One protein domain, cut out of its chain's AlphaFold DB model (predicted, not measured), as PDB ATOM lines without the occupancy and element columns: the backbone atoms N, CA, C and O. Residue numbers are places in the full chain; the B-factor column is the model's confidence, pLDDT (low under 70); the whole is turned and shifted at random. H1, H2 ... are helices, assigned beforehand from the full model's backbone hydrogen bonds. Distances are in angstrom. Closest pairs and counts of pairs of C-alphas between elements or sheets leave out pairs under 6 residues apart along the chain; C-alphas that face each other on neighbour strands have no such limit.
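AT A GLANCE: This is residues 366 to 425 of the 592 residues of the protein "RING-CH-type domain-containing protein" of Tetrabaena socialis (UniProt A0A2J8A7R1). This is a small domain with little regular structure: two long loops, residues 366 to 384 and 395 to 408, each fold back on themselves, beside three short helices. The 60 printed residues hold H1, H2 and H3 in that order and no named strand; the class is all helix, with 22 residues in named elements. The whole is compact, radius of gyration of the C-alphas 10.7 A, spanning 27 by 24 by 19 A.

HOW THE PARTS SIT: Residues 369 to 370 pair antiparallel with 383 to 384. H1, residues 385 to 394, and H2, residues 409 to 415, are close but not clearly touching: their closest C-alphas, Leu 392 and Arg 409, are 5.9 A apart. They run opposite ways at a shallow tilt of 30 degrees. Residues 398 to 399 pair antiparallel with 406 to 407. H3, residues 421 to 425, is close to but not clearly touching H2, closest C-alphas Ala 415 and Trp 424, 6.0 A; H1 and H3 are apart. Every O i to N i+4 pair is within hydrogen-bond range in H1, 2 of 3 in H2 and 0 of 1 in H3, where 2 of 2 O i to N i+3 pairs are.

IN THESE COORDINATES: H1 begins at C-alpha 385 (149.969, 160.239, 114.491) and is 14.3 A long; H2 is 9.7 A and H3 7.5 A, ending at C-alpha 425 (149.724, 172.387, 107.856).

THE WHOLE: The printed part has no cut. The link H1 to H2 is long, H2 to H3 tight. The farthest C-alphas, Asn 402 and Gly 419, are 27.8 A apart. The pLDDT is under 70 at residues 366 to 367, 377 to 379 and 414 to 425.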
ATOM      1  N   VAL A 366     155.506 158.986 118.936       59.53
ATOM      2  CA  VAL A 366     154.266 158.367 119.437       59.53
ATOM      3  C   VAL A 366     153.309 159.414 120.018       59.53
ATOM      4  O   VAL A 366     152.094 159.292 119.828       59.53
ATOM      5  N   GLU A 367     153.841 160.466 120.647       69.12
ATOM      6  CA  GLU A 367     153.053 161.536 121.275       69.12
ATOM      7  C   GLU A 367     152.618 162.661 120.318       69.12
ATOM      8  O   GLU A 367     151.808 163.502 120.711       69.12
ATOM      9  N   GLU A 368     153.066 162.695 119.050       87.12
ATOM     10  CA  GLU A 368     152.646 163.761 118.126       87.12
ATOM     11  C   GLU A 368     151.133 163.680 117.838       87.12
ATOM     12  O   GLU A 368     150.651 162.925 116.981       87.12
ATOM     13  N   VAL A 369     150.356 164.498 118.552       86.56
ATOM     14  CA  VAL A 369     148.919 164.621 118.338       86.56
ATOM     15  C   VAL A 369     148.666 165.509 117.123       86.56
ATOM     16  O   VAL A 369     148.899 166.719 117.137       86.56
ATOM     17  N   VAL A 370     148.149 164.918 116.048       87.62
ATOM     18  CA  VAL A 370     147.831 165.633 114.810       87.62
ATOM     19  C   VAL A 370     146.372 166.082 114.799       87.62
ATOM     20  O   VAL A 370     145.465 165.375 115.243       87.62
ATOM     21  N   ALA A 371     146.125 167.267 114.241       87.25
ATOM     22  CA  ALA A 371     144.794 167.689 113.822       87.25
ATOM     23  C   ALA A 371     144.601 167.243 112.361       87.25
ATOM     24  O   ALA A 371     145.183 167.855 111.456       87.25
ATOM     25  N   PRO A 372     143.815 166.186 112.079       79.38
ATOM     26  CA  PRO A 372     143.756 165.632 110.734       79.38
ATOM     27  C   PRO A 372     142.994 166.559 109.776       79.38
ATOM     28  O   PRO A 372     143.271 166.554 108.584       79.38
ATOM     29  N   CYS A 373     142.087 167.410 110.280       85.56
ATOM     30  CA  CYS A 373     141.376 168.404 109.473       85.56
ATOM     31  C   CYS A 373     142.010 169.805 109.509       85.56
ATOM     32  O   CYS A 373     141.566 170.672 110.258       85.56
ATOM     33  N   GLY A 374     142.974 170.078 108.628       82.31
ATOM     34  CA  GLY A 374     143.495 171.432 108.386       82.31
ATOM     35  C   GLY A 374     142.525 172.349 107.624       82.31
ATOM     36  O   GLY A 374     142.585 173.565 107.769       82.31
ATOM     37  N   VAL A 375     141.573 171.783 106.867       84.94
ATOM     38  CA  VAL A 375     140.514 172.548 106.165       84.94
ATOM     39  C   VAL A 375     139.465 173.100 107.139       84.94
ATOM     40  O   VAL A 375     138.839 174.126 106.882       84.94
ATOM     41  N   CYS A 376     139.246 172.413 108.260       82.50
ATOM     42  CA  CYS A 376     138.230 172.739 109.249       82.50
ATOM     43  C   CYS A 376     138.853 172.797 110.643       82.50
ATOM     44  O   CYS A 376     138.900 171.797 111.358       82.50
ATOM     45  N   ALA A 377     139.286 174.003 111.026       67.12
ATOM     46  CA  ALA A 377     140.079 174.337 112.218       67.12
ATOM     47  C   ALA A 377     139.405 174.094 113.596       67.12
ATOM     48  O   ALA A 377     139.668 174.800 114.562       67.12
ATOM     49  N   GLY A 378     138.514 173.110 113.690       60.72
ATOM     50  CA  GLY A 378     137.880 172.621 114.916       60.72
ATOM     51  C   GLY A 378     137.003 171.383 114.688       60.72
ATOM     52  O   GLY A 378     136.094 171.127 115.471       60.72
ATOM     53  N   GLY A 379     137.188 170.662 113.570       63.84
ATOM     54  CA  GLY A 379     136.236 169.642 113.116       63.84
ATOM     55  C   GLY A 379     136.581 168.192 113.456       63.84
ATOM     56  O   GLY A 379     135.676 167.366 113.559       63.84
ATOM     57  N   MET A 380     137.857 167.858 113.626       70.00
ATOM     58  CA  MET A 380     138.267 166.583 114.215       70.00
ATOM     59  C   MET A 380     139.028 166.891 115.493       70.00
ATOM     60  O   MET A 380     139.867 167.790 115.506       70.00
ATOM     61  N   ARG A 381     138.696 166.159 116.559       80.81
ATOM     62  CA  ARG A 381     139.513 166.128 117.769       80.81
ATOM     63  C   ARG A 381     140.911 165.632 117.401       80.81
ATOM     64  O   ARG A 381     141.068 164.893 116.426       80.81
ATOM     65  N   TRP A 382     141.895 166.064 118.174       87.62
ATOM     66  CA  TRP A 382     143.271 165.625 118.023       87.62
ATOM     67  C   TRP A 382     143.361 164.090 118.141       87.62
ATOM     68  O   TRP A 382     142.579 163.451 118.851       87.62
ATOM     69  N   ILE A 383     144.269 163.492 117.375       90.44
ATOM     70  CA  ILE A 383     144.517 162.047 117.307       90.44
ATOM     71  C   ILE A 383     146.030 161.825 117.220       90.44
ATOM     72  O   ILE A 383     146.698 162.544 116.481       90.44
ATOM     73  N   HIS A 384     146.591 160.854 117.946       92.38
ATOM     74  CA  HIS A 384     148.018 160.528 117.814       92.38
ATOM     75  C   HIS A 384     148.338 160.130 116.367       92.38
ATOM     76  O   HIS A 384     147.568 159.392 115.736       92.38
ATOM     77  N   ARG A 385     149.491 160.560 115.847       88.44
ATOM     78  CA  ARG A 385     149.969 160.239 114.491       88.44
ATOM     79  C   ARG A 385     149.938 158.731 114.211       88.44
ATOM     80  O   ARG A 385     149.466 158.320 113.150       88.44
ATOM     81  N   ARG A 386     150.315 157.902 115.195       89.62
ATOM     82  CA  ARG A 386     150.236 156.428 115.140       89.62
ATOM     83  C   ARG A 386     148.799 155.903 115.000       89.62
ATOM     84  O   ARG A 386     148.539 155.084 114.123       89.62
ATOM     85  N   CYS A 387     147.851 156.415 115.791       91.06
ATOM     86  CA  CYS A 387     146.431 156.050 115.680       91.06
ATOM     87  C   CYS A 387     145.837 156.463 114.327       91.06
ATOM     88  O   CYS A 387     145.039 155.725 113.753       91.06
ATOM     89  N   PHE A 388     146.226 157.629 113.799       89.69
ATOM     90  CA  PHE A 388     145.749 158.110 112.503       89.69
ATOM     91  C   PHE A 388     146.305 157.290 111.332       89.69
ATOM     92  O   PHE A 388     145.540 156.948 110.433       89.69
ATOM     93  N   ARG A 389     147.595 156.912 111.366       89.19
ATOM     94  CA  ARG A 389     148.191 155.956 110.413       89.19
ATOM     95  C   ARG A 389     147.444 154.619 110.446       89.19
ATOM     96  O   ARG A 389     146.865 154.243 109.435       89.19
ATOM     97  N   HIS A 390     147.326 153.991 111.617       90.25
ATOM     98  CA  HIS A 390     146.624 152.711 111.769       90.25
ATOM     99  C   HIS A 390     145.161 152.765 111.287       90.25
ATOM    100  O   HIS A 390     144.671 151.827 110.658       90.25
ATOM    101  N   TRP A 391     144.459 153.880 111.511       89.94
ATOM    102  CA  TRP A 391     143.094 154.066 111.008       89.94
ATOM    103  C   TRP A 391     143.034 154.238 109.473       89.94
ATOM    104  O   TRP A 391     142.083 153.783 108.839       89.94
ATOM    105  N   LEU A 392     144.053 154.839 108.848       90.81
ATOM    106  CA  LEU A 392     144.201 154.907 107.384       90.81
ATOM    107  C   LEU A 392     144.697 153.596 106.752       90.81
ATOM    108  O   LEU A 392     144.467 153.374 105.567       90.81
ATOM    109  N   ASP A 393     145.378 152.741 107.513       89.62
ATOM    110  CA  ASP A 393     145.790 151.409 107.058       89.62
ATOM    111  C   ASP A 393     144.622 150.407 107.146       89.62
ATOM    112  O   ASP A 393     144.457 149.567 106.264       89.62
ATOM    113  N   THR A 394     143.761 150.531 108.164       91.69
ATOM    114  CA  THR A 394     142.555 149.693 108.352       91.69
ATOM    115  C   THR A 394     141.327 150.175 107.575       91.69
ATOM    116  O   THR A 394     140.370 149.417 107.413       91.69
ATOM    117  N   SER A 395     141.313 151.417 107.077       89.56
ATOM    118  CA  SER A 395     140.200 151.945 106.282       89.56
ATOM    119  C   SER A 395     140.669 152.635 105.003       89.56
ATOM    120  O   SER A 395     141.503 153.532 105.021       89.56
ATOM    121  N   TRP A 396     140.047 152.261 103.879       84.31
ATOM    122  CA  TRP A 396     140.302 152.799 102.532       84.31
ATOM    123  C   TRP A 396     140.117 154.323 102.391       84.31
ATOM    124  O   TRP A 396     140.460 154.900 101.360       84.31
ATOM    125  N   GLY A 397     139.558 154.983 103.405       89.75
ATOM    126  CA  GLY A 397     139.541 156.432 103.510       89.75
ATOM    127  C   GLY A 397     138.648 156.940 104.640       89.75
ATOM    128  O   GLY A 397     137.580 156.394 104.921       89.75
ATOM    129  N   ILE A 398     139.062 158.043 105.258       86.81
ATOM    130  CA  ILE A 398     138.359 158.706 106.360       86.81
ATOM    131  C   ILE A 398     137.810 160.036 105.845       86.81
ATOM    132  O   ILE A 398     138.564 160.928 105.458       86.81
ATOM    133  N   ALA A 399     136.490 160.215 105.861       88.88
ATOM    134  CA  ALA A 399     135.880 161.512 105.583       88.88
ATOM    135  C   ALA A 399     135.762 162.330 106.875       88.88
ATOM    136  O   ALA A 399     135.153 161.880 107.844       88.88
ATOM    137  N   CYS A 400     136.276 163.562 106.885       85.19
ATOM    138  CA  CYS A 400     136.066 164.461 108.017       85.19
ATOM    139  C   CYS A 400     134.558 164.674 108.265       85.19
ATOM    140  O   CYS A 400     133.865 165.130 107.349       85.19
ATOM    141  N   PRO A 401     134.036 164.470 109.491       80.50
ATOM    142  CA  PRO A 401     132.611 164.651 109.772       80.50
ATOM    143  C   PRO A 401     132.124 166.094 109.553       80.50
ATOM    144  O   PRO A 401     130.944 166.302 109.277       80.50
ATOM    145  N   ASN A 402     133.020 167.086 109.640       83.88
ATOM    146  CA  ASN A 402     132.669 168.505 109.564       83.88
ATOM    147  C   ASN A 402     132.771 169.105 108.149       83.88
ATOM    148  O   ASN A 402     131.810 169.720 107.692       83.88
ATOM    149  N   CYS A 403     133.883 168.924 107.425       89.44
ATOM    150  CA  CYS A 403     134.032 169.458 106.056       89.44
ATOM    151  C   CYS A 403     133.888 168.418 104.935       89.44
ATOM    152  O   CYS A 403     133.880 168.796 103.765       89.44
ATOM    153  N   ARG A 404     133.795 167.121 105.264       88.62
ATOM    154  CA  ARG A 404     133.797 165.997 104.307       88.62
ATOM    155  C   ARG A 404     135.037 165.909 103.405       88.62
ATOM    156  O   ARG A 404     134.999 165.200 102.403       88.62
ATOM    157  N   THR A 405     136.145 166.569 103.760       88.94
ATOM    158  CA  THR A 405     137.453 166.289 103.143       88.94
ATOM    159  C   THR A 405     137.797 164.824 103.397       88.94
ATOM    160  O   THR A 405     137.718 164.368 104.539       88.94
ATOM    161  N   LEU A 406     138.135 164.100 102.331       89.25
ATOM    162  CA  LEU A 406     138.449 162.676 102.368       89.25
ATOM    163  C   LEU A 406     139.970 162.489 102.435       89.25
ATOM    164  O   LEU A 406     140.701 162.961 101.557       89.25
ATOM    165  N   TYR A 407     140.404 161.832 103.506       87.31
ATOM    166  CA  TYR A 407     141.772 161.417 103.789       87.31
ATOM    167  C   TYR A 407     141.931 159.973 103.334       87.31
ATOM    168  O   TYR A 407     141.110 159.127 103.667       87.31
ATOM    169  N   ASP A 408     142.967 159.716 102.554       89.31
ATOM    170  CA  ASP A 408     143.286 158.429 101.940       89.31
ATOM    171  C   ASP A 408     144.811 158.303 101.999       89.31
ATOM    172  O   ASP A 408     145.514 159.302 101.798       89.31
ATOM    173  N   ARG A 409     145.305 157.096 102.285       85.00
ATOM    174  CA  ARG A 409     146.719 156.728 102.415       85.00
ATOM    175  C   ARG A 409     147.593 157.379 101.337       85.00
ATOM    176  O   ARG A 409     148.614 157.972 101.672       85.00
ATOM    177  N   TYR A 410     147.147 157.391 100.077       82.62
ATOM    178  CA  TYR A 410     147.879 158.009  98.957       82.62
ATOM    179  C   TYR A 410     148.076 159.528  99.076       82.62
ATOM    180  O   TYR A 410     149.092 160.065  98.632       82.62
ATOM    181  N   ARG A 411     147.111 160.246  99.663       75.81
ATOM    182  CA  ARG A 411     147.227 161.688  99.930       75.81
ATOM    183  C   ARG A 411     148.007 161.950 101.205       75.81
ATOM    184  O   ARG A 411     148.847 162.843 101.219       75.81
ATOM    185  N   THR A 412     147.751 161.168 102.250       76.56
ATOM    186  CA  THR A 412     148.395 161.339 103.553       76.56
ATOM    187  C   THR A 412     149.899 161.057 103.469       76.56
ATOM    188  O   THR A 412     150.683 161.849 103.979       76.56
ATOM    189  N   ALA A 413     150.319 160.022 102.731       72.31
ATOM    190  CA  ALA A 413     151.731 159.690 102.514       72.31
ATOM    191  C   ALA A 413     152.512 160.785 101.760       72.31
ATOM    192  O   ALA A 413     153.692 160.985 102.015       72.31
ATOM    193  N   ARG A 414     151.856 161.543 100.867       66.94
ATOM    194  CA  ARG A 414     152.461 162.719 100.206       66.94
ATOM    195  C   ARG A 414     152.467 163.979 101.078       66.94
ATOM    196  O   ARG A 414     153.160 164.936 100.754       66.94
ATOM    197  N   ALA A 415     151.660 164.004 102.135       66.00
ATOM    198  CA  ALA A 415     151.453 165.158 103.009       66.00
ATOM    199  C   ALA A 415     152.221 165.070 104.343       66.00
ATOM    200  O   ALA A 415     152.354 166.097 105.012       66.00
ATOM    201  N   LEU A 416     152.709 163.876 104.704       63.44
ATOM    202  CA  LEU A 416     153.525 163.561 105.881       63.44
ATOM    203  C   LEU A 416     154.958 163.162 105.462       63.44
ATOM    204  O   LEU A 416     155.254 161.967 105.391       63.44
ATOM    205  N   PRO A 417     155.867 164.118 105.193       57.56
ATOM    206  CA  PRO A 417     157.297 163.820 105.223       57.56
ATOM    207  C   PRO A 417     157.702 163.346 106.629       57.56
ATOM    208  O   PRO A 417     157.057 163.702 107.617       57.56
ATOM    209  N   ALA A 418     158.763 162.539 106.728       55.34
ATOM    210  CA  ALA A 418     159.100 161.828 107.963       55.34
ATOM    211  C   ALA A 418     159.314 162.750 109.185       55.34
ATOM    212  O   ALA A 418     158.822 162.421 110.261       55.34
ATOM    213  N   GLY A 419     159.931 163.928 109.017       45.66
ATOM    214  CA  GLY A 419     160.247 164.848 110.118       45.66
ATOM    215  C   GLY A 419     159.680 166.263 109.959       45.66
ATOM    216  O   GLY A 419     160.366 167.141 109.445       45.66
ATOM    217  N   GLY A 420     158.452 166.518 110.434       49.91
ATOM    218  CA  GLY A 420     157.997 167.897 110.670       49.91
ATOM    219  C   GLY A 420     156.483 168.132 110.727       49.91
ATOM    220  O   GLY A 420     155.827 168.274 109.692       49.91
ATOM    221  N   SER A 421     155.962 168.351 111.939       53.81
ATOM    222  CA  SER A 421     154.573 168.762 112.228       53.81
ATOM    223  C   SER A 421     154.114 170.014 111.453       53.81
ATOM    224  O   SER A 421     152.946 170.160 111.080       53.81
ATOM    225  N   PHE A 422     155.048 170.921 111.151       46.03
ATOM    226  CA  PHE A 422     154.793 172.165 110.422       46.03
ATOM    227  C   PHE A 422     154.370 171.925 108.960       46.03
ATOM    228  O   PHE A 422     153.470 172.600 108.448       46.03
ATOM    229  N   LEU A 423     154.951 170.920 108.293       50.28
ATOM    230  CA  LEU A 423     154.676 170.624 106.881       50.28
ATOM    231  C   LEU A 423     153.279 170.014 106.672       50.28
ATOM    232  O   LEU A 423     152.662 170.257 105.634       50.28
ATOM    233  N   TRP A 424     152.711 169.351 107.688       51.44
ATOM    234  CA  TRP A 424     151.323 168.862 107.677       51.44
ATOM    235  C   TRP A 424     150.275 169.989 107.575       51.44
ATOM    236  O   TRP A 424     149.189 169.794 107.020       51.44
ATOM    237  N   ARG A 425     150.580 171.201 108.070       52.97
ATOM    238  CA  ARG A 425     149.724 172.387 107.856       52.97
ATOM    239  C   ARG A 425     149.918 173.009 106.470       52.97
ATOM    240  O   ARG A 425     148.973 173.592 105.938       52.97
TER     241      ARG A 425